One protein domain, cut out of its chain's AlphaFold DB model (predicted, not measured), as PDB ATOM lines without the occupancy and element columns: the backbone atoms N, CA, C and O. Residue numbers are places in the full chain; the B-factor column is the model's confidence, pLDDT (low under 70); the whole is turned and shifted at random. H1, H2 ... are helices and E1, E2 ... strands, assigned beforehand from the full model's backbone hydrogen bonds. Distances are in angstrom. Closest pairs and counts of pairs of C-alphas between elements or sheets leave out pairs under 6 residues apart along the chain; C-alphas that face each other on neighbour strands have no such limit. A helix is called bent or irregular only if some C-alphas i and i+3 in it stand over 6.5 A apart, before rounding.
ATOM      1  N   PHE A   5     -84.717 -63.679 -29.949       46.88
ATOM      2  CA  PHE A   5     -83.891 -63.476 -28.752       46.88
ATOM      3  C   PHE A   5     -82.404 -63.813 -28.976       46.88
ATOM      4  O   PHE A   5     -81.545 -63.152 -28.405       46.88
ATOM      5  N   GLU A   6     -82.086 -64.773 -29.853       45.72
ATOM      6  CA  GLU A   6     -80.696 -65.173 -30.154       45.72
ATOM      7  C   GLU A   6     -79.953 -64.176 -31.058       45.72
ATOM      8  O   GLU A   6     -78.730 -64.045 -30.976       45.72
ATOM      9  N   ALA A   7     -80.684 -63.431 -31.894       49.84
ATOM     10  CA  ALA A   7     -80.106 -62.431 -32.791       49.84
ATOM     11  C   ALA A   7     -79.645 -61.165 -32.042       49.84
ATOM     12  O   ALA A   7     -78.681 -60.516 -32.440       49.84
ATOM     13  N   VAL A   8     -80.301 -60.806 -30.933       52.25
ATOM     14  CA  VAL A   8     -79.971 -59.588 -30.170       52.25
ATOM     15  C   VAL A   8     -78.717 -59.788 -29.312       52.25
ATOM     16  O   VAL A   8     -77.880 -58.888 -29.226       52.25
ATOM     17  N   THR A   9     -78.533 -60.972 -28.724       50.88
ATOM     18  CA  THR A   9     -77.335 -61.329 -27.943       50.88
ATOM     19  C   THR A   9     -76.084 -61.480 -28.807       50.88
ATOM     20  O   THR A   9     -75.002 -61.074 -28.389       50.88
ATOM     21  N   THR A  10     -76.208 -61.993 -30.034       54.25
ATOM     22  CA  THR A  10     -75.071 -62.071 -30.969       54.25
ATOM     23  C   THR A  10     -74.644 -60.692 -31.469       54.25
ATOM     24  O   THR A  10     -73.455 -60.385 -31.443       54.25
ATOM     25  N   VAL A  11     -75.583 -59.818 -31.845       56.50
ATOM     26  CA  VAL A  11     -75.249 -58.462 -32.323       56.50
ATOM     27  C   VAL A  11     -74.612 -57.611 -31.218       56.50
ATOM     28  O   VAL A  11     -73.609 -56.942 -31.457       56.50
ATOM     29  N   THR A  12     -75.131 -57.672 -29.989       57.84
ATOM     30  CA  THR A  12     -74.544 -56.948 -28.844       57.84
ATOM     31  C   THR A  12     -73.160 -57.478 -28.455       57.84
ATOM     32  O   THR A  12     -72.271 -56.682 -28.151       57.84
ATOM     33  N   SER A  13     -72.933 -58.794 -28.547       57.12
ATOM     34  CA  SER A  13     -71.613 -59.407 -28.340       57.12
ATOM     35  C   SER A  13     -70.587 -58.969 -29.393       57.12
ATOM     36  O   SER A  13     -69.461 -58.623 -29.027       57.12
ATOM     37  N   PHE A  14     -70.981 -58.899 -30.672       57.44
ATOM     38  CA  PHE A  14     -70.128 -58.416 -31.767       57.44
ATOM     39  C   PHE A  14     -69.750 -56.940 -31.607       57.44
ATOM     40  O   PHE A  14     -68.589 -56.582 -31.782       57.44
ATOM     41  N   VAL A  15     -70.698 -56.077 -31.226       62.19
ATOM     42  CA  VAL A  15     -70.426 -54.646 -31.005       62.19
ATOM     43  C   VAL A  15     -69.471 -54.441 -29.824       62.19
ATOM     44  O   VAL A  15     -68.533 -53.651 -29.924       62.19
ATOM     45  N   ALA A  16     -69.648 -55.189 -28.730       59.00
ATOM     46  CA  ALA A  16     -68.764 -55.113 -27.570       59.00
ATOM     47  C   ALA A  16     -67.337 -55.599 -27.886       59.00
ATOM     48  O   ALA A  16     -66.369 -54.942 -27.506       59.00
ATOM     49  N   THR A  17     -67.181 -56.699 -28.632       59.78
ATOM     50  CA  THR A  17     -65.852 -57.177 -29.059       59.78
ATOM     51  C   THR A  17     -65.178 -56.211 -30.029       59.78
ATOM     52  O   THR A  17     -63.978 -55.981 -29.900       59.78
ATOM     53  N   PHE A  18     -65.929 -55.582 -30.939       58.22
ATOM     54  CA  PHE A  18     -65.380 -54.578 -31.855       58.22
ATOM     55  C   PHE A  18     -64.912 -53.311 -31.123       58.22
ATOM     56  O   PHE A  18     -63.854 -52.772 -31.450       58.22
ATOM     57  N   MET A  19     -65.655 -52.853 -30.106       57.31
ATOM     58  CA  MET A  19     -65.251 -51.714 -29.267       57.31
ATOM     59  C   MET A  19     -64.004 -52.023 -28.433       57.31
ATOM     60  O   MET A  19     -63.087 -51.210 -28.374       57.31
ATOM     61  N   VAL A  20     -63.921 -53.212 -27.829       58.88
ATOM     62  CA  VAL A  20     -62.734 -53.620 -27.060       58.88
ATOM     63  C   VAL A  20     -61.506 -53.745 -27.967       58.88
ATOM     64  O   VAL A  20     -60.429 -53.268 -27.601       58.88
ATOM     65  N   LEU A  21     -61.653 -54.308 -29.175       56.28
ATOM     66  CA  LEU A  21     -60.552 -54.378 -30.139       56.28
ATOM     67  C   LEU A  21     -60.075 -52.984 -30.567       56.28
ATOM     68  O   LEU A  21     -58.873 -52.742 -30.623       56.28
ATOM     69  N   SER A  22     -60.997 -52.060 -30.838       57.06
ATOM     70  CA  SER A  22     -60.645 -50.705 -31.281       57.06
ATOM     71  C   SER A  22     -59.996 -49.874 -30.171       57.06
ATOM     72  O   SER A  22     -58.994 -49.214 -30.434       57.06
ATOM     73  N   ILE A  23     -60.458 -49.983 -28.920       60.22
ATOM     74  CA  ILE A  23     -59.781 -49.372 -27.761       60.22
ATOM     75  C   ILE A  23     -58.359 -49.935 -27.594       60.22
ATOM     76  O   ILE A  23     -57.418 -49.176 -27.369       60.22
ATOM     77  N   SER A  24     -58.182 -51.249 -27.760       56.41
ATOM     78  CA  SER A  24     -56.868 -51.896 -27.620       56.41
ATOM     79  C   SER A  24     -55.881 -51.455 -28.706       56.41
ATOM     80  O   SER A  24     -54.717 -51.211 -28.404       56.41
ATOM     81  N   VAL A  25     -56.337 -51.309 -29.956       56.34
ATOM     82  CA  VAL A  25     -55.494 -50.874 -31.085       56.34
ATOM     83  C   VAL A  25     -55.088 -49.405 -30.951       56.34
ATOM     84  O   VAL A  25     -53.925 -49.079 -31.172       56.34
ATOM     85  N   VAL A  26     -56.009 -48.529 -30.539       59.19
ATOM     86  CA  VAL A  26     -55.706 -47.104 -30.317       59.19
ATOM     87  C   VAL A  26     -54.728 -46.925 -29.152       59.19
ATOM     88  O   VAL A  26     -53.787 -46.141 -29.259       59.19
ATOM     89  N   GLY A  27     -54.891 -47.691 -28.068       54.06
ATOM     90  CA  GLY A  27     -53.950 -47.687 -26.944       54.06
ATOM     91  C   GLY A  27     -52.553 -48.189 -27.323       54.06
ATOM     92  O   GLY A  27     -51.559 -47.602 -26.902       54.06
ATOM     93  N   LEU A  28     -52.464 -49.231 -28.160       51.88
ATOM     94  CA  LEU A  28     -51.182 -49.745 -28.652       51.88
ATOM     95  C   LEU A  28     -50.471 -48.734 -29.561       51.88
ATOM     96  O   LEU A  28     -49.270 -48.538 -29.420       51.88
ATOM     97  N   ALA A  29     -51.206 -48.078 -30.465       54.91
ATOM     98  CA  ALA A  29     -50.649 -47.064 -31.358       54.91
ATOM     99  C   ALA A  29     -50.098 -45.861 -30.574       54.91
ATOM    100  O   ALA A  29     -48.966 -45.451 -30.805       54.91
ATOM    101  N   ALA A  30     -50.837 -45.369 -29.574       56.91
ATOM    102  CA  ALA A  30     -50.377 -44.274 -28.719       56.91
ATOM    103  C   ALA A  30     -49.135 -44.646 -27.885       56.91
ATOM    104  O   ALA A  30     -48.236 -43.824 -27.708       56.91
ATOM    105  N   ALA A  31     -49.056 -45.887 -27.393       54.66
ATOM    106  CA  ALA A  31     -47.882 -46.375 -26.674       54.66
ATOM    107  C   ALA A  31     -46.653 -46.504 -27.595       54.66
ATOM    108  O   ALA A  31     -45.548 -46.145 -27.193       54.66
ATOM    109  N   VAL A  32     -46.836 -46.973 -28.833       58.34
ATOM    110  CA  VAL A  32     -45.756 -47.084 -29.829       58.34
ATOM    111  C   VAL A  32     -45.274 -45.707 -30.296       58.34
ATOM    112  O   VAL A  32     -44.064 -45.505 -30.388       58.34
ATOM    113  N   ASP A  33     -46.173 -44.749 -30.522       55.75
ATOM    114  CA  ASP A  33     -45.801 -43.375 -30.888       55.75
ATOM    115  C   ASP A  33     -45.029 -42.686 -29.756       55.75
ATOM    116  O   ASP A  33     -43.995 -42.068 -29.997       55.75
ATOM    117  N   SER A  34     -45.469 -42.862 -28.506       53.06
ATOM    118  CA  SER A  34     -44.768 -42.327 -27.331       53.06
ATOM    119  C   SER A  34     -43.360 -42.915 -27.176       53.06
ATOM    120  O   SER A  34     -42.407 -42.183 -26.893       53.06
ATOM    121  N   VAL A  35     -43.199 -44.222 -27.400       56.28
ATOM    122  CA  VAL A  35     -41.885 -44.881 -27.359       56.28
ATOM    123  C   VAL A  35     -41.002 -44.412 -28.516       56.28
ATOM    124  O   VAL A  35     -39.825 -44.131 -28.296       56.28
ATOM    125  N   THR A  36     -41.554 -44.270 -29.722       56.25
ATOM    126  CA  THR A  36     -40.813 -43.801 -30.904       56.25
ATOM    127  C   THR A  36     -40.307 -42.373 -30.712       56.25
ATOM    128  O   THR A  36     -39.112 -42.141 -30.867       56.25
ATOM    129  N   GLN A  37     -41.161 -41.448 -30.259       57.78
ATOM    130  CA  GLN A  37     -40.760 -40.066 -29.957       57.78
ATOM    131  C   GLN A  37     -39.675 -40.000 -28.878       57.78
ATOM    132  O   GLN A  37     -38.721 -39.238 -28.994       57.78
ATOM    133  N   THR A  38     -39.778 -40.833 -27.840       58.28
ATOM    134  CA  THR A  38     -38.757 -40.891 -26.782       58.28
ATOM    135  C   THR A  38     -37.415 -41.383 -27.331       58.28
ATOM    136  O   THR A  38     -36.367 -40.852 -26.974       58.28
ATOM    137  N   ILE A  39     -37.425 -42.383 -28.218       57.38
ATOM    138  CA  ILE A  39     -36.207 -42.910 -28.846       57.38
ATOM    139  C   ILE A  39     -35.581 -41.879 -29.790       57.38
ATOM    140  O   ILE A  39     -34.363 -41.705 -29.753       57.38
ATOM    141  N   GLU A  40     -36.385 -41.199 -30.609       60.03
ATOM    142  CA  GLU A  40     -35.918 -40.149 -31.524       60.03
ATOM    143  C   GLU A  40     -35.281 -38.987 -30.753       60.03
ATOM    144  O   GLU A  40     -34.148 -38.619 -31.058       60.03
ATOM    145  N   ASN A  41     -35.928 -38.515 -29.682       60.19
ATOM    146  CA  ASN A  41     -35.387 -37.462 -28.820       60.19
ATOM    147  C   ASN A  41     -34.058 -37.886 -28.168       60.19
ATOM    148  O   ASN A  41     -33.073 -37.157 -28.237       60.19
ATOM    149  N   ILE A  42     -33.968 -39.108 -27.620       60.28
ATOM    150  CA  ILE A  42     -32.720 -39.621 -27.020       60.28
ATOM    151  C   ILE A  42     -31.589 -39.714 -28.056       60.28
ATOM    152  O   ILE A  42     -30.424 -39.469 -27.730       60.28
ATOM    153  N   GLN A  43     -31.890 -40.125 -29.291       61.81
ATOM    154  CA  GLN A  43     -30.882 -40.183 -30.349       61.81
ATOM    155  C   GLN A  43     -30.433 -38.783 -30.762       61.81
ATOM    156  O   GLN A  43     -29.230 -38.549 -30.877       61.81
ATOM    157  N   GLU A  44     -31.370 -37.855 -30.935       66.06
ATOM    158  CA  GLU A  44     -31.082 -36.466 -31.273       66.06
ATOM    159  C   GLU A  44     -30.222 -35.783 -30.199       66.06
ATOM    160  O   GLU A  44     -29.188 -35.195 -30.525       66.06
ATOM    161  N   ASP A  45     -30.555 -35.958 -28.921       64.38
ATOM    162  CA  ASP A  45     -29.786 -35.405 -27.804       64.38
ATOM    163  C   ASP A  45     -28.383 -36.009 -27.718       64.38
ATOM    164  O   ASP A  45     -27.406 -35.300 -27.458       64.38
ATOM    165  N   ARG A  46     -28.229 -37.305 -28.019       65.94
ATOM    166  CA  ARG A  46     -26.905 -37.940 -28.118       65.94
ATOM    167  C   ARG A  46     -26.068 -37.347 -29.245       65.94
ATOM    168  O   ARG A  46     -24.901 -37.034 -29.013       65.94
ATOM    169  N   TYR A  47     -26.633 -37.177 -30.439       67.12
ATOM    170  CA  TYR A  47     -25.916 -36.566 -31.564       67.12
ATOM    171  C   TYR A  47     -25.504 -35.128 -31.252       67.12
ATOM    172  O   TYR A  47     -24.350 -34.754 -31.473       67.12
ATOM    173  N   ARG A  48     -26.414 -34.339 -30.675       69.44
ATOM    174  CA  ARG A  48     -26.131 -32.959 -30.269       69.44
ATOM    175  C   ARG A  48     -25.050 -32.906 -29.194       69.44
ATOM    176  O   ARG A  48     -24.138 -32.093 -29.295       69.44
ATOM    177  N   THR A  49     -25.057 -33.830 -28.235       69.12
ATOM    178  CA  THR A  49     -24.030 -33.875 -27.187       69.12
ATOM    179  C   THR A  49     -22.637 -34.235 -27.724       69.12
ATOM    180  O   THR A  49     -21.625 -33.709 -27.248       69.12
ATOM    181  N   VAL A  50     -22.560 -35.096 -28.745       73.81
ATOM    182  CA  VAL A  50     -21.300 -35.370 -29.455       73.81
ATOM    183  C   VAL A  50     -20.801 -34.112 -30.168       73.81
ATOM    184  O   VAL A  50     -19.644 -33.745 -29.983       73.81
ATOM    185  N   ALA A  51     -21.667 -33.399 -30.891       78.62
ATOM    186  CA  ALA A  51     -21.294 -32.150 -31.560       78.62
ATOM    187  C   ALA A  51     -20.804 -31.079 -30.565       78.62
ATOM    188  O   ALA A  51     -19.799 -30.411 -30.799       78.62
ATOM    189  N   VAL A  52     -21.457 -30.959 -29.405       80.12
ATOM    190  CA  VAL A  52     -21.014 -30.061 -28.328       80.12
ATOM    191  C   VAL A  52     -19.633 -30.465 -27.798       80.12
ATOM    192  O   VAL A  52     -18.772 -29.615 -27.589       80.12
ATOM    193  N   THR A  53     -19.382 -31.764 -27.639       79.06
ATOM    194  CA  THR A  53     -18.065 -32.286 -27.240       79.06
ATOM    195  C   THR A  53     -16.975 -31.943 -28.268       79.06
ATOM    196  O   THR A  53     -15.859 -31.576 -27.900       79.06
ATOM    197  N   GLU A  54     -17.283 -32.013 -29.563       79.94
ATOM    198  CA  GLU A  54     -16.363 -31.599 -30.632       79.94
ATOM    199  C   GLU A  54     -16.093 -30.085 -30.613       79.94
ATOM    200  O   GLU A  54     -14.951 -29.648 -30.804       79.94
ATOM    201  N   ASN A  55     -17.109 -29.274 -30.308       82.62
ATOM    202  CA  ASN A  55     -16.951 -27.830 -30.135       82.62
ATOM    203  C   ASN A  55     -16.031 -27.498 -28.953       82.62
ATOM    204  O   ASN A  55     -15.186 -26.614 -29.077       82.62
ATOM    205  N   VAL A  56     -16.128 -28.238 -27.841       81.88
ATOM    206  CA  VAL A  56     -15.216 -28.105 -26.689       81.88
ATOM    207  C   VAL A  56     -13.759 -28.338 -27.111       81.88
ATOM    208  O   VAL A  56     -12.877 -27.538 -26.793       81.88
ATOM    209  N   LEU A  57     -13.495 -29.414 -27.857       79.31
ATOM    210  CA  LEU A  57     -12.157 -29.730 -28.372       79.31
ATOM    211  C   LEU A  57     -11.614 -28.631 -29.291       79.31
ATOM    212  O   LEU A  57     -10.436 -28.270 -29.208       79.31
ATOM    213  N   THR A  58     -12.477 -28.103 -30.156       79.38
ATOM    214  CA  THR A  58     -12.124 -27.064 -31.128       79.38
ATOM    215  C   THR A  58     -11.835 -25.733 -30.438       79.38
ATOM    216  O   THR A  58     -10.802 -25.124 -30.711       79.38
ATOM    217  N   ALA A  59     -12.669 -25.309 -29.487       75.38
ATOM    218  CA  ALA A  59     -12.485 -24.070 -28.730       75.38
ATOM    219  C   ALA A  59     -11.210 -24.080 -27.865       75.38
ATOM    220  O   ALA A  59     -10.534 -23.062 -27.720       75.38
ATOM    221  N   ASN A  60     -10.812 -25.238 -27.333       67.62
ATOM    222  CA  ASN A  60      -9.573 -25.338 -26.561       67.62
ATOM    223  C   ASN A  60      -8.308 -25.183 -27.440       67.62
ATOM    224  O   ASN A  60      -7.276 -24.691 -26.975       67.62
ATOM    225  N   SER A  61      -8.383 -25.531 -28.732       58.97
ATOM    226  CA  SER A  61      -7.240 -25.436 -29.656       58.97
ATOM    227  C   SER A  61      -6.698 -24.007 -29.845       58.97
ATOM    228  O   SER A  61      -5.528 -23.848 -30.190       58.97
ATOM    229  N   SER A  62      -7.496 -22.974 -29.544       60.31
ATOM    230  CA  SER A  62      -7.087 -21.563 -29.590       60.31
ATOM    231  C   SER A  62      -6.353 -21.045 -28.344       60.31
ATOM    232  O   SER A  62      -5.822 -19.937 -28.397       60.31
ATOM    233  N   GLY A  63      -6.289 -21.808 -27.242       57.75
ATOM    234  CA  GLY A  63      -5.726 -21.331 -25.966       57.75
ATOM    235  C   GLY A  63      -4.771 -22.297 -25.257       57.75
ATOM    236  O   GLY A  63      -3.736 -21.866 -24.751       57.75
ATOM    237  N   THR A  64      -5.061 -23.606 -25.238       59.84
ATOM    238  CA  THR A  64      -4.160 -24.634 -24.677       59.84
ATOM    239  C   THR A  64      -4.397 -25.976 -25.382       59.84
ATOM    240  O   THR A  64      -5.517 -26.471 -25.352       59.84
ATOM    241  N   PRO A  65      -3.405 -26.639 -26.000       63.62
ATOM    242  CA  PRO A  65      -3.661 -27.912 -26.674       63.62
ATOM    243  C   PRO A  65      -4.175 -28.968 -25.681       63.62
ATOM    244  O   PRO A  65      -3.620 -29.122 -24.591       63.62
ATOM    245  N   TYR A  66      -5.234 -29.696 -26.048       68.50
ATOM    246  CA  TYR A  66      -5.630 -30.902 -25.318       68.50
ATOM    247  C   TYR A  66      -4.602 -32.010 -25.586       68.50
ATOM    248  O   TYR A  66      -4.005 -32.066 -26.664       68.50
ATOM    249  N   THR A  67      -4.372 -32.891 -24.616       73.44
ATOM    250  CA  THR A  67      -3.480 -34.048 -24.793       73.44
ATOM    251  C   THR A  67      -4.290 -35.320 -25.016       73.44
ATOM    252  O   THR A  67      -5.493 -35.354 -24.767       73.44
ATOM    253  N   MET A  68      -3.653 -36.368 -25.534       68.12
ATOM    254  CA  MET A  68      -4.264 -37.695 -25.643       68.12
ATOM    255  C   MET A  68      -3.649 -38.607 -24.582       68.12
ATOM    256  O   MET A  68      -2.428 -38.749 -24.534       68.12
ATOM    257  N   ASP A  69      -4.484 -39.230 -23.757       65.00
ATOM    258  CA  ASP A  69      -4.080 -40.212 -22.749       65.00
ATOM    259  C   ASP A  69      -4.943 -41.464 -22.909       65.00
ATOM    260  O   ASP A  69      -6.170 -41.399 -22.830       65.00
ATOM    261  N   SER A  70      -4.313 -42.605 -23.203       71.06
ATOM    262  CA  SER A  70      -5.001 -43.899 -23.342       71.06
ATOM    263  C   SER A  70      -6.193 -43.885 -24.322       71.06
ATOM    264  O   SER A  70      -7.207 -44.545 -24.105       71.06
ATOM    265  N   GLY A  71      -6.082 -43.109 -25.409       67.81
ATOM    266  CA  GLY A  71      -7.134 -42.957 -26.424       67.81
ATOM    267  C   GLY A  71      -8.265 -41.993 -26.047       67.81
ATOM    268  O   GLY A  71      -9.251 -41.910 -26.774       67.81
ATOM    269  N   ARG A  72      -8.137 -41.263 -24.935       71.81
ATOM    270  CA  ARG A  72      -9.077 -40.226 -24.495       71.81
ATOM    271  C   ARG A  72      -8.454 -38.845 -24.646       71.81
ATOM    272  O   ARG A  72      -7.263 -38.666 -24.396       71.81
ATOM    273  N   SER A  73      -9.268 -37.863 -25.013       77.00
ATOM    274  CA  SER A  73      -8.844 -36.463 -25.029       77.00
ATOM    275  C   SER A  73      -8.866 -35.882 -23.616       77.00
ATOM    276  O   SER A  73      -9.844 -36.046 -22.888       77.00
ATOM    277  N   VAL A  74      -7.792 -35.193 -23.242       80.06
ATOM    278  CA  VAL A  74      -7.589 -34.592 -21.922       80.06
ATOM    279  C   VAL A  74      -7.546 -33.071 -22.051       80.06
ATOM    280  O   VAL A  74      -6.628 -32.506 -22.647       80.06
ATOM    281  N   LEU A  75      -8.539 -32.410 -21.467       82.44
ATOM    282  CA  LEU A  75      -8.623 -30.960 -21.329       82.44
ATOM    283  C   LEU A  75      -7.890 -30.503 -20.070       82.44
ATOM    284  O   LEU A  75      -8.005 -31.108 -19.001       82.44
ATOM    285  N   SER A  76      -7.184 -29.381 -20.178       82.25
ATOM    286  CA  SER A  76      -6.670 -28.698 -18.995       82.25
ATOM    287  C   SER A  76      -7.822 -28.056 -18.230       82.25
ATOM    288  O   SER A  76      -8.662 -27.393 -18.834       82.25
ATOM    289  N   SER A  77      -7.823 -28.148 -16.899       79.56
ATOM    290  CA  SER A  77      -8.806 -27.418 -16.084       79.56
ATOM    291  C   SER A  77      -8.715 -25.894 -16.218       79.56
ATOM    292  O   SER A  77      -9.676 -25.208 -15.890       79.56
ATOM    293  N   LYS A  78      -7.619 -25.351 -16.776       80.25
ATOM    294  CA  LYS A  78      -7.529 -23.929 -17.147       80.25
ATOM    295  C   LYS A  78      -8.605 -23.504 -18.144       80.25
ATOM    296  O   LYS A  78      -9.090 -22.388 -18.052       80.25
ATOM    297  N   PHE A  79      -8.997 -24.395 -19.051       81.62
ATOM    298  CA  PHE A  79     -10.061 -24.134 -20.020       81.62
ATOM    299  C   PHE A  79     -11.423 -23.907 -19.348       81.62
ATOM    300  O   PHE A  79     -12.287 -23.236 -19.892       81.62
ATOM    301  N   MET A  80     -11.599 -24.431 -18.134       84.56
ATOM    302  CA  MET A  80     -12.822 -24.264 -17.360       84.56
ATOM    303  C   MET A  80     -12.801 -22.988 -16.498       84.56
ATOM    304  O   MET A  80     -13.714 -22.775 -15.713       84.56
ATOM    305  N   GLN A  81     -11.781 -22.128 -16.586       83.50
ATOM    306  CA  GLN A  81     -11.738 -20.901 -15.771       83.50
ATOM    307  C   GLN A  81     -12.825 -19.895 -16.157       83.50
ATOM    308  O   GLN A  81     -13.317 -19.177 -15.292       83.50
ATOM    309  N   ASP A  82     -13.252 -19.907 -17.418       86.12
ATOM    310  CA  ASP A  82     -14.296 -19.020 -17.940       86.12
ATOM    311  C   ASP A  82     -15.715 -19.584 -17.735       86.12
ATOM    312  O   ASP A  82     -16.682 -19.137 -18.359       86.12
ATOM    313  N   THR A  83     -15.850 -20.574 -16.846       89.88
ATOM    314  CA  THR A  83     -17.136 -21.168 -16.469       89.88
ATOM    315  C   THR A  83     -18.102 -20.105 -15.963       89.88
ATOM    316  O   THR A  83     -17.792 -19.341 -15.048       89.88
ATOM    317  N   GLN A  84     -19.324 -20.124 -16.491       91.38
ATOM    318  CA  GLN A  84     -20.436 -19.338 -15.972       91.38
ATOM    319  C   GLN A  84     -21.530 -20.248 -15.424       91.38
ATOM    320  O   GLN A  84     -21.894 -21.241 -16.051       91.38
ATOM    321  N   VAL A  85     -22.096 -19.869 -14.280       90.94
ATOM    322  CA  VAL A  85     -23.255 -20.547 -13.688       90.94
ATOM    323  C   VAL A  85     -24.502 -19.718 -13.955       90.94
ATOM    324  O   VAL A  85     -24.561 -18.538 -13.605       90.94
ATOM    325  N   ARG A  86     -25.520 -20.325 -14.569       89.75
ATOM    326  CA  ARG A  86     -26.838 -19.704 -14.765       89.75
ATOM    327  C   ARG A  86     -27.920 -20.716 -14.420       89.75
ATOM    328  O   ARG A  86     -27.886 -21.841 -14.896       89.75
ATOM    329  N   ASN A  87     -28.885 -20.322 -13.591       87.38
ATOM    330  CA  ASN A  87     -29.997 -21.186 -13.169       87.38
ATOM    331  C   ASN A  87     -29.558 -22.550 -12.581       87.38
ATOM    332  O   ASN A  87     -30.270 -23.530 -12.735       87.38
ATOM    333  N   GLY A  88     -28.393 -22.625 -11.925       86.62
ATOM    334  CA  GLY A  88     -27.866 -23.882 -11.371       86.62
ATOM    335  C   GLY A  88     -27.186 -24.806 -12.390       86.62
ATOM    336  O   GLY A  88     -26.857 -25.938 -12.052       86.62
ATOM    337  N   HIS A  89     -26.952 -24.332 -13.615       88.75
ATOM    338  CA  HIS A  89     -26.258 -25.064 -14.673       88.75
ATOM    339  C   HIS A  89     -24.949 -24.364 -15.045       88.75
ATOM    340  O   HIS A  89     -24.872 -23.131 -15.014       88.75
ATOM    341  N   CYS A  90     -23.934 -25.146 -15.417       90.50
ATOM    342  CA  CYS A  90     -22.629 -24.631 -15.818       90.50
ATOM    343  C   CYS A  90     -22.468 -24.592 -17.335       90.50
ATOM    344  O   CYS A  90     -22.854 -25.524 -18.046       90.50
ATOM    345  N   PHE A  91     -21.873 -23.496 -17.798       91.00
ATOM    346  CA  PHE A  91     -21.750 -23.101 -19.195       91.00
ATOM    347  C   PHE A  91     -20.334 -22.599 -19.493       91.00
ATOM    348  O   PHE A  91     -19.673 -22.029 -18.626       91.00
ATOM    349  N   LEU A  92     -19.894 -22.778 -20.735       90.19
ATOM    350  CA  LEU A  92     -18.664 -22.224 -21.292       90.19
ATOM    351  C   LEU A  92     -19.052 -21.292 -22.448       90.19
ATOM    352  O   LEU A  92     -19.402 -21.785 -23.522       90.19
ATOM    353  N   PRO A  93     -19.020 -19.961 -22.253       86.62
ATOM    354  CA  PRO A  93     -19.508 -18.990 -23.237       86.62
ATOM    355  C   PRO A  93     -18.865 -19.116 -24.622       86.62
ATOM    356  O   PRO A  93     -19.539 -18.917 -25.630       86.62
ATOM    357  N   ASP A  94     -17.585 -19.489 -24.666       85.06
ATOM    358  CA  ASP A  94     -16.809 -19.610 -25.905       85.06
ATOM    359  C   ASP A  94     -16.999 -20.961 -26.616       85.06
ATOM    360  O   ASP A  94     -16.445 -21.195 -27.692       85.06
ATOM    361  N   VAL A  95     -17.794 -21.867 -26.040       85.06
ATOM    362  CA  VAL A  95     -18.109 -23.169 -26.626       85.06
ATOM    363  C   VAL A  95     -19.531 -23.150 -27.167       85.06
ATOM    364  O   VAL A  95     -20.506 -23.106 -26.414       85.06
ATOM    365  N   ALA A  96     -19.660 -23.266 -28.487       84.50
ATOM    366  CA  ALA A  96     -20.959 -23.387 -29.138       84.50
ATOM    367  C   ALA A  96     -21.757 -24.579 -28.569       84.50
ATOM    368  O   ALA A  96     -21.278 -25.718 -28.556       84.50
ATOM    369  N   GLY A  97     -22.973 -24.296 -28.094       83.62
ATOM    370  CA  GLY A  97     -23.864 -25.245 -27.426       83.62
ATOM    371  C   GLY A  97     -23.733 -25.288 -25.898       83.62
ATOM    372  O   GLY A  97     -24.735 -25.529 -25.239       83.62
ATOM    373  N   LEU A  98     -22.569 -24.966 -25.312       86.19
ATOM    374  CA  LEU A  98     -22.410 -24.786 -23.854       86.19
ATOM    375  C   LEU A  98     -22.472 -23.317 -23.427       86.19
ATOM    376  O   LEU A  98     -22.173 -23.000 -22.287       86.19
ATOM    377  N   ASN A  99     -22.874 -22.410 -24.303       85.69
ATOM    378  CA  ASN A  99     -23.013 -20.970 -24.064       85.69
ATOM    379  C   ASN A  99     -24.360 -20.570 -23.413       85.69
ATOM    380  O   ASN A  99     -24.666 -19.382 -23.284       85.69
ATOM    381  N   GLY A 100     -25.180 -21.546 -23.011       83.19
ATOM    382  CA  GLY A 100     -26.546 -21.332 -22.519       83.19
ATOM    383  C   GLY A 100     -27.644 -21.633 -23.542       83.19
ATOM    384  O   GLY A 100     -28.813 -21.402 -23.245       83.19
ATOM    385  N   GLU A 101     -27.298 -22.156 -24.722       81.88
ATOM    386  CA  GLU A 101     -28.239 -22.561 -25.777       81.88
ATOM    387  C   GLU A 101     -28.691 -24.027 -25.625       81.88
ATOM    388  O   GLU A 101     -28.618 -24.825 -26.558       81.88
ATOM    389  N   GLY A 102     -29.170 -24.394 -24.433       78.75
ATOM    390  CA  GLY A 102     -29.849 -25.676 -24.202       78.75
ATOM    391  C   GLY A 102     -28.969 -26.848 -23.760       78.75
ATOM    392  O   GLY A 102     -29.510 -27.915 -23.496       78.75
ATOM    393  N   PHE A 103     -27.651 -26.675 -23.607       85.69
ATOM    394  CA  PHE A 103     -26.797 -27.682 -22.965       85.69
ATOM    395  C   PHE A 103     -25.972 -27.091 -21.832       85.69
ATOM    396  O   PHE A 103     -25.445 -25.983 -21.927       85.69
ATOM    397  N   GLY A 104     -25.841 -27.876 -20.770       88.56
ATOM    398  CA  GLY A 104     -24.980 -27.607 -19.631       88.56
ATOM    399  C   GLY A 104     -23.976 -28.734 -19.456       88.56
ATOM    400  O   GLY A 104     -24.040 -29.772 -20.124       88.56
ATOM    401  N   TYR A 105     -23.040 -28.545 -18.535       88.75
ATOM    402  CA  TYR A 105     -22.124 -29.608 -18.147       88.75
ATOM    403  C   TYR A 105     -21.934 -29.689 -16.637       88.75
ATOM    404  O   TYR A 105     -22.221 -28.752 -15.894       88.75
ATOM    405  N   PHE A 106     -21.453 -30.842 -16.201       88.00
ATOM    406  CA  PHE A 106     -20.908 -31.056 -14.871       88.00
ATOM    407  C   PHE A 106     -19.707 -31.993 -14.970       88.00
ATOM    408  O   PHE A 106     -19.484 -32.661 -15.986       88.00
ATOM    409  N   LEU A 107     -18.903 -32.015 -13.920       85.81
ATOM    410  CA  LEU A 107     -17.716 -32.837 -13.820       85.81
ATOM    411  C   LEU A 107     -17.938 -33.950 -12.808       85.81
ATOM    412  O   LEU A 107     -18.382 -33.712 -11.689       85.81
ATOM    413  N   VAL A 108     -17.587 -35.172 -13.205       82.12
ATOM    414  CA  VAL A 108     -17.689 -36.360 -12.354       82.12
ATOM    415  C   VAL A 108     -16.310 -36.944 -12.142       82.12
ATOM    416  O   VAL A 108     -15.612 -37.288 -13.095       82.12
ATOM    417  N   HIS A 109     -15.923 -37.083 -10.884       78.75
ATOM    418  CA  HIS A 109     -14.724 -37.810 -10.499       78.75
ATOM    419  C   HIS A 109     -14.889 -39.309 -10.800       78.75
ATOM    420  O   HIS A 109     -15.910 -39.894 -10.443       78.75
ATOM    421  N   THR A 110     -13.914 -39.939 -11.461       72.25
ATOM    422  CA  THR A 110     -13.966 -41.374 -11.809       72.25
ATOM    423  C   THR A 110     -13.064 -42.258 -10.933       72.25
ATOM    424  O   THR A 110     -12.773 -43.386 -11.326       72.25
ATOM    425  N   GLY A 111     -12.617 -41.765  -9.769       63.38
ATOM    426  CA  GLY A 111     -11.821 -42.498  -8.771       63.38
ATOM    427  C   GLY A 111     -12.511 -42.645  -7.401       63.38
ATOM    428  O   GLY A 111     -13.657 -42.229  -7.242       63.38
ATOM    429  N   ASP A 112     -11.814 -43.269  -6.441       51.72
ATOM    430  CA  ASP A 112     -12.281 -43.469  -5.056       51.72
ATOM    431  C   ASP A 112     -12.589 -42.134  -4.357       51.72
ATOM    432  O   ASP A 112     -11.871 -41.162  -4.583       51.72
ATOM    433  N   ASP A 113     -13.616 -42.139  -3.492       52.41
ATOM    434  CA  ASP A 113     -14.306 -41.045  -2.770       52.41
ATOM    435  C   ASP A 113     -13.416 -40.001  -2.041       52.41
ATOM    436  O   ASP A 113     -13.539 -39.749  -0.839       52.41
ATOM    437  N   GLY A 114     -12.498 -39.367  -2.760       56.47
ATOM    438  CA  GLY A 114     -11.704 -38.234  -2.317       56.47
ATOM    439  C   GLY A 114     -12.336 -36.909  -2.754       56.47
ATOM    440  O   GLY A 114     -13.053 -36.858  -3.756       56.47
ATOM    441  N   PRO A 115     -12.073 -35.804  -2.035       57.25
ATOM    442  CA  PRO A 115     -12.500 -34.483  -2.481       57.25
ATOM    443  C   PRO A 115     -11.918 -34.193  -3.870       57.25
ATOM    444  O   PRO A 115     -10.716 -34.357  -4.091       57.25
ATOM    445  N   SER A 116     -12.773 -33.765  -4.805       61.34
ATOM    446  CA  SER A 116     -12.340 -33.422  -6.161       61.34
ATOM    447  C   SER A 116     -11.277 -32.316  -6.095       61.34
ATOM    448  O   SER A 116     -11.562 -31.244  -5.553       61.34
ATOM    449  N   PRO A 117     -10.073 -32.513  -6.662       61.53
ATOM    450  CA  PRO A 117      -9.031 -31.480  -6.687       61.53
ATOM    451  C   PRO A 117      -9.445 -30.232  -7.486       61.53
ATOM    452  O   PRO A 117      -8.838 -29.173  -7.354       61.53
ATOM    453  N   LEU A 118     -10.523 -30.328  -8.273       66.06
ATOM    454  CA  LEU A 118     -11.124 -29.211  -9.001       66.06
ATOM    455  C   LEU A 118     -12.058 -28.346  -8.138       66.06
ATOM    456  O   LEU A 118     -12.469 -27.283  -8.598       66.06
ATOM    457  N   GLY A 119     -12.350 -28.760  -6.899       62.81
ATOM    458  CA  GLY A 119     -13.250 -28.072  -5.965       62.81
ATOM    459  C   GLY A 119     -12.881 -26.624  -5.643       62.81
ATOM    460  O   GLY A 119     -13.743 -25.833  -5.292       62.81
ATOM    461  N   SER A 120     -11.610 -26.244  -5.784       67.50
ATOM    462  CA  SER A 120     -11.162 -24.862  -5.566       67.50
ATOM    463  C   SER A 120     -11.225 -23.979  -6.816       67.50
ATOM    464  O   SER A 120     -11.103 -22.762  -6.699       67.50
ATOM    465  N   PHE A 121     -11.378 -24.571  -8.003       76.00
ATOM    466  CA  PHE A 121     -11.306 -23.864  -9.286       76.00
ATOM    467  C   PHE A 121     -12.660 -23.724  -9.972       76.00
ATOM    468  O   PHE A 121     -12.779 -22.924 -10.899       76.00
ATOM    469  N   LEU A 122     -13.656 -24.502  -9.548       81.06
ATOM    470  CA  LEU A 122     -14.984 -24.506 -10.137       81.06
ATOM    471  C   LEU A 122     -16.063 -24.323  -9.072       81.06
ATOM    472  O   LEU A 122     -15.890 -24.809  -7.957       81.06
ATOM    473  N   PRO A 123     -17.175 -23.654  -9.419       84.56
ATOM    474  CA  PRO A 123     -18.362 -23.612  -8.575       84.56
ATOM    475  C   PRO A 123     -18.883 -25.018  -8.256       84.56
ATOM    476  O   PRO A 123     -18.796 -25.924  -9.093       84.56
ATOM    477  N   ASP A 124     -19.462 -25.185  -7.066       83.81
ATOM    478  CA  ASP A 124     -19.985 -26.469  -6.583       83.81
ATOM    479  C   ASP A 124     -21.060 -27.042  -7.518       83.81
ATOM    480  O   ASP A 124     -21.137 -28.258  -7.702       83.81
ATOM    481  N   GLU A 125     -21.848 -26.181  -8.165       85.25
ATOM    482  CA  GLU A 125     -22.869 -26.564  -9.142       85.25
ATOM    483  C   GLU A 125     -22.279 -27.354 -10.317       85.25
ATOM    484  O   GLU A 125     -22.933 -28.235 -10.867       85.25
ATOM    485  N   CYS A 126     -21.020 -27.092 -10.680       87.38
ATOM    486  CA  CYS A 126     -20.351 -27.769 -11.789       87.38
ATOM    487  C   CYS A 126     -19.759 -29.121 -11.390       87.38
ATOM    488  O   CYS A 126     -19.256 -29.844 -12.247       87.38
ATOM    489  N   LEU A 127     -19.775 -29.453 -10.100       85.50
ATOM    490  CA  LEU A 127     -19.235 -30.691  -9.536       85.50
ATOM    491  C   LEU A 127     -20.346 -31.633  -9.065       85.50
ATOM    492  O   LEU A 127     -20.073 -32.748  -8.620       85.50
ATOM    493  N   GLN A 128     -21.599 -31.190  -9.156       81.75
ATOM    494  CA  GLN A 128     -22.773 -31.946  -8.758       81.75
ATOM    495  C   GLN A 128     -23.584 -32.342  -9.986       81.75
ATOM    496  O   GLN A 128     -23.673 -31.608 -10.969       81.75
ATOM    497  N   ASN A 129     -24.189 -33.527  -9.928       80.62
ATOM    498  CA  ASN A 129     -25.145 -33.928 -10.948       80.62
ATOM    499  C   ASN A 129     -26.408 -33.057 -10.803       80.62
ATOM    500  O   ASN A 129     -27.017 -33.084  -9.727       80.62
ATOM    501  N   PRO A 130     -26.814 -32.295 -11.833       75.25
ATOM    502  CA  PRO A 130     -28.041 -31.506 -11.796       75.25
ATOM    503  C   PRO A 130     -29.259 -32.397 -11.529       75.25
ATOM    504  O   PRO A 130     -29.436 -33.458 -12.132       75.25
ATOM    505  N   SER A 131     -30.144 -31.930 -10.654       65.50
ATOM    506  CA  SER A 131     -31.364 -32.639 -10.250       65.50
ATOM    507  C   SER A 131     -32.397 -32.807 -11.374       65.50
ATOM    508  O   SER A 131     -33.331 -33.588 -11.212       65.50
ATOM    509  N   SER A 132     -32.229 -32.116 -12.506       60.72
ATOM    510  CA  SER A 132     -33.171 -32.077 -13.632       60.72
ATOM    511  C   SER A 132     -32.531 -32.424 -14.988       60.72
ATOM    512  O   SER A 132     -32.824 -31.764 -15.981       60.72
ATOM    513  N   SER A 133     -31.623 -33.407 -15.052       56.69
ATOM    514  CA  SER A 133     -31.075 -33.854 -16.346       56.69
ATOM    515  C   SER A 133     -31.969 -34.902 -17.019       56.69
ATOM    516  O   SER A 133     -31.905 -36.095 -16.715       56.69
ATOM    517  N   ASP A 134     -32.770 -34.463 -17.990       52.97
ATOM    518  CA  ASP A 134     -33.468 -35.346 -18.929       52.97
ATOM    519  C   ASP A 134     -32.460 -35.845 -19.979       52.97
ATOM    520  O   ASP A 134     -32.364 -35.346 -21.091       52.97
ATOM    521  N   GLY A 135     -31.631 -36.816 -19.583       54.28
ATOM    522  CA  GLY A 135     -30.603 -37.411 -20.440       54.28
ATOM    523  C   GLY A 135     -29.220 -36.790 -20.243       54.28
ATOM    524  O   GLY A 135     -28.930 -35.673 -20.665       54.28
ATOM    525  N   SER A 136     -28.318 -37.551 -19.621       56.47
ATOM    526  CA  SER A 136     -26.895 -37.210 -19.548       56.47
ATOM    527  C   SER A 136     -26.095 -38.116 -20.479       56.47
ATOM    528  O   SER A 136     -26.263 -39.340 -20.485       56.47
ATOM    529  N   PHE A 137     -25.206 -37.524 -21.278       61.03
ATOM    530  CA  PHE A 137     -24.231 -38.280 -22.049       61.03
ATOM    531  C   PHE A 137     -22.838 -38.036 -21.484       61.03
ATOM    532  O   PHE A 137     -22.331 -36.918 -21.378       61.03
ATOM    533  N   SER A 138     -22.210 -39.139 -21.101       57.22
ATOM    534  CA  SER A 138     -20.860 -39.139 -20.573       57.22
ATOM    535  C   SER A 138     -19.882 -38.992 -21.734       57.22
ATOM    536  O   SER A 138     -19.666 -39.943 -22.487       57.22
ATOM    537  N   SER A 139     -19.308 -37.800 -21.898       63.28
ATOM    538  CA  SER A 139     -18.296 -37.566 -22.923       63.28
ATOM    539  C   SER A 139     -17.058 -38.435 -22.645       63.28
ATOM    540  O   SER A 139     -16.688 -38.614 -21.481       63.28
ATOM    541  N   PRO A 140     -16.369 -38.977 -23.669       62.78
ATOM    542  CA  PRO A 140     -15.108 -39.702 -23.476       62.78
ATOM    543  C   PRO A 140     -13.943 -38.797 -23.028       62.78
ATOM    544  O   PRO A 140     -12.806 -39.262 -22.935       62.78
ATOM    545  N   MET A 141     -14.202 -37.513 -22.769       73.44
ATOM    546  CA  MET A 141     -13.207 -36.516 -22.397       73.44
ATOM    547  C   MET A 141     -12.886 -36.517 -20.903       73.44
ATOM    548  O   MET A 141     -13.774 -36.583 -20.049       73.44
ATOM    549  N   LEU A 142     -11.599 -36.360 -20.604       80.19
ATOM    550  CA  LEU A 142     -11.100 -36.145 -19.254       80.19
ATOM    551  C   LEU A 142     -10.720 -34.678 -19.046       80.19
ATOM    552  O   LEU A 142     -10.245 -34.012 -19.962       80.19
ATOM    553  N   VAL A 143     -10.885 -34.187 -17.824       80.25
ATOM    554  CA  VAL A 143     -10.416 -32.883 -17.359       80.25
ATOM    555  C   VAL A 143      -9.356 -33.131 -16.293       80.25
ATOM    556  O   VAL A 143      -9.586 -33.900 -15.360       80.25
ATOM    557  N   ARG A 144      -8.182 -32.504 -16.432       78.25
ATOM    558  CA  ARG A 144      -7.050 -32.693 -15.512       78.25
ATOM    559  C   ARG A 144      -6.476 -31.345 -15.073       78.25
ATOM    560  O   ARG A 144      -6.211 -30.477 -15.911       78.25
ATOM    561  N   HIS A 145      -6.268 -31.163 -13.767       74.69
ATOM    562  CA  HIS A 145      -5.470 -30.054 -13.244       74.69
ATOM    563  C   HIS A 145      -3.986 -30.434 -13.168       74.69
ATOM    564  O   HIS A 145      -3.616 -31.608 -13.167       74.69
ATOM    565  N   SER A 146      -3.107 -29.431 -13.161       66.62
ATOM    566  CA  SER A 146      -1.661 -29.655 -13.145       66.62
ATOM    567  C   SER A 146      -1.243 -30.390 -11.872       66.62
ATOM    568  O   SER A 146      -1.327 -29.826 -10.787       66.62
ATOM    569  N   GLY A 147      -0.733 -31.615 -12.017       63.72
ATOM    570  CA  GLY A 147      -0.296 -32.447 -10.892       63.72
ATOM    571  C   GLY A 147      -1.347 -33.431 -10.378       63.72
ATOM    572  O   GLY A 147      -1.019 -34.236  -9.510       63.72
ATOM    573  N   ASP A 148      -2.561 -33.430 -10.940       67.62
ATOM    574  CA  ASP A 148      -3.579 -34.418 -10.589       67.62
ATOM    575  C   ASP A 148      -3.278 -35.776 -11.225       67.62
ATOM    576  O   ASP A 148      -3.093 -35.903 -12.438       67.62
ATOM    577  N   THR A 149      -3.314 -36.818 -10.398       64.94
ATOM    578  CA  THR A 149      -3.380 -38.226 -10.826       64.94
ATOM    579  C   THR A 149      -4.817 -38.701 -11.040       64.94
ATOM    580  O   THR A 149      -5.055 -39.833 -11.451       64.94
ATOM    581  N   VAL A 150      -5.773 -37.828 -10.742       68.12
ATOM    582  CA  VAL A 150      -7.199 -38.102 -10.699       68.12
ATOM    583  C   VAL A 150      -7.830 -37.933 -12.080       68.12
ATOM    584  O   VAL A 150      -7.684 -36.896 -12.729       68.12
ATOM    585  N   GLU A 151      -8.591 -38.938 -12.510       76.50
ATOM    586  CA  GLU A 151      -9.447 -38.830 -13.688       76.50
ATOM    587  C   GLU A 151     -10.762 -38.127 -13.319       76.50
ATOM    588  O   GLU A 151     -11.519 -38.592 -12.466       76.50
ATOM    589  N   THR A 152     -11.035 -36.994 -13.967       80.12
ATOM    590  CA  THR A 152     -12.342 -36.330 -13.913       80.12
ATOM    591  C   THR A 152     -12.946 -36.331 -15.301       80.12
ATOM    592  O   THR A 152     -12.264 -36.001 -16.265       80.12
ATOM    593  N   ARG A 153     -14.219 -36.690 -15.420       82.75
ATOM    594  CA  ARG A 153     -14.931 -36.745 -16.690       82.75
ATOM    595  C   ARG A 153     -15.837 -35.539 -16.865       82.75
ATOM    596  O   ARG A 153     -16.552 -35.164 -15.941       82.75
ATOM    597  N   LEU A 154     -15.837 -34.985 -18.074       84.81
ATOM    598  CA  LEU A 154     -16.827 -34.003 -18.500       84.81
ATOM    599  C   LEU A 154     -18.123 -34.718 -18.896       84.81
ATOM    600  O   LEU A 154     -18.115 -35.612 -19.743       84.81
ATOM    601  N   VAL A 155     -19.244 -34.328 -18.301       85.25
ATOM    602  CA  VAL A 155     -20.569 -34.830 -18.668       85.25
ATOM    603  C   VAL A 155     -21.384 -33.662 -19.188       85.25
ATOM    604  O   VAL A 155     -21.550 -32.669 -18.489       85.25
ATOM    605  N   VAL A 156     -21.878 -33.786 -20.417       86.00
ATOM    606  CA  VAL A 156     -22.741 -32.788 -21.052       86.00
ATOM    607  C   VAL A 156     -24.167 -33.334 -21.054       86.00
ATOM    608  O   VAL A 156     -24.388 -34.534 -21.247       86.00
ATOM    609  N   TYR A 157     -25.129 -32.464 -20.781       82.88
ATOM    610  CA  TYR A 157     -26.539 -32.816 -20.663       82.88
ATOM    611  C   TYR A 157     -27.416 -31.700 -21.228       82.88
ATOM    612  O   TYR A 157     -27.003 -30.537 -21.271       82.88
ATOM    613  N   ALA A 158     -28.620 -32.063 -21.665       82.12
ATOM    614  CA  ALA A 158     -29.617 -31.100 -22.109       82.12
ATOM    615  C   ALA A 158     -30.195 -30.342 -20.905       82.12
ATOM    616  O   ALA A 158     -30.539 -30.942 -19.885       82.12
ATOM    617  N   VAL A 159     -30.283 -29.019 -21.017       79.50
ATOM    618  CA  VAL A 159     -30.932 -28.152 -20.028       79.50
ATOM    619  C   VAL A 159     -32.379 -27.932 -20.484       79.50
ATOM    620  O   VAL A 159     -32.560 -27.471 -21.614       79.50
TER     621      VAL A 159
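This is residues 5 to 159 of the 160 residues of an uncharacterized protein of Nanohaloarchaea archaeon (UniProt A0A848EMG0). A very long helix, H1, packs with its residues 42 to 60 over one face of a strongly twisted five-stranded sheet, while its residues 5 to 40 stick out of the compact body as a long arm. Beside the sheet's E5 edge sit the small hairpin E3 and E4 and the short helix H4. The printed part has 155 residues, with four named helices and seven named strands in the order H1 E1 E2 H2 E3 E4 E5 H3 H4 E6 E7; the larger sheet runs E1 E2 E6 E7 E5 and is mixed, and the class is mixed, helices and strands. The whole is extended, with a radius of gyration of the C-alphas of 24.6 A and spans of 91 by 34 by 33 A, the arm making the length.

In the larger sheet, E6, residues 136 to 144, and E7, residues 152 to 158, form a hairpin, with N 143 and O 152 2.8 A apart. E5, residues 103 to 109, is an edge strand antiparallel to E7, with N 106 and O 155 2.9 A apart. E2, residues 72 to 76, is parallel to E6, with N 75 and O 142 2.8 A apart. E1, residues 67 to 69, the other edge strand, forms a hairpin with E2, with N 69 and O 72 2.9 A apart. H1, residues 5 to 60, is on this sheet at a height over the sheet of 7.1 A, over E7 and only just over E6, on which 3 of its C-alphas fall; it runs slantwise to the strands, at 40 degrees to E7 on the local plane. Its closest C-alphas to E7 are those of Thr 49 and Val 156, 6.4 A apart. H2, residues 77 to 82, is on the same face, giving two layers, helices on one face of a sheet. H4, residues 124 to 127, stands only just at the sheet's level, with a height of 3.5 A; C-alphas 106 and 126, its closest to E5, are 4.5 A apart. E3, residues 84 to 86, and E4, residues 89 to 91, form a hairpin, with N 84 and O 91 2.9 A apart; both are apart from H1. H3, residues 117 to 120, only grazes the larger sheet. O i to N i+4 pairs are within hydrogen-bond range in 51 of 52 cases in H1 and 0 of 2 in H2, which has 2 of 3 O i to N i+3 pairs within range; H3 and H4 are too short for an i+4 pair.

H1 runs 83.6 A from C-alpha 5 at (-83.891, -63.476, -28.752) to C-alpha 60 at (-9.573, -25.338, -26.561). E6 measures 20.7 A and bends by 73 degrees at residue 140. E5 measures 20.1 A, and E7 measures 19.8 A, ending at C-alpha 158 at (-29.617, -31.100, -22.109). H2 is only just irregular, with C-alphas 79 and 82 7.0 A apart, and H3 is irregular, with C-alphas 117 and 120 7.0 A apart.

The C-alphas of Phe 5 and Gly 147, the two farthest apart, are 90.9 A apart. Without residues 5 to 40, the body spans 39 by 28 by 24 A. The printed part has no cut, and the link from E4 to E5, 11 residues, is long. The mean pLDDT of the printed part is 70.6, and 80 residues are under 70, among them residues 5 to 49, 111 to 120 and 131 to 140.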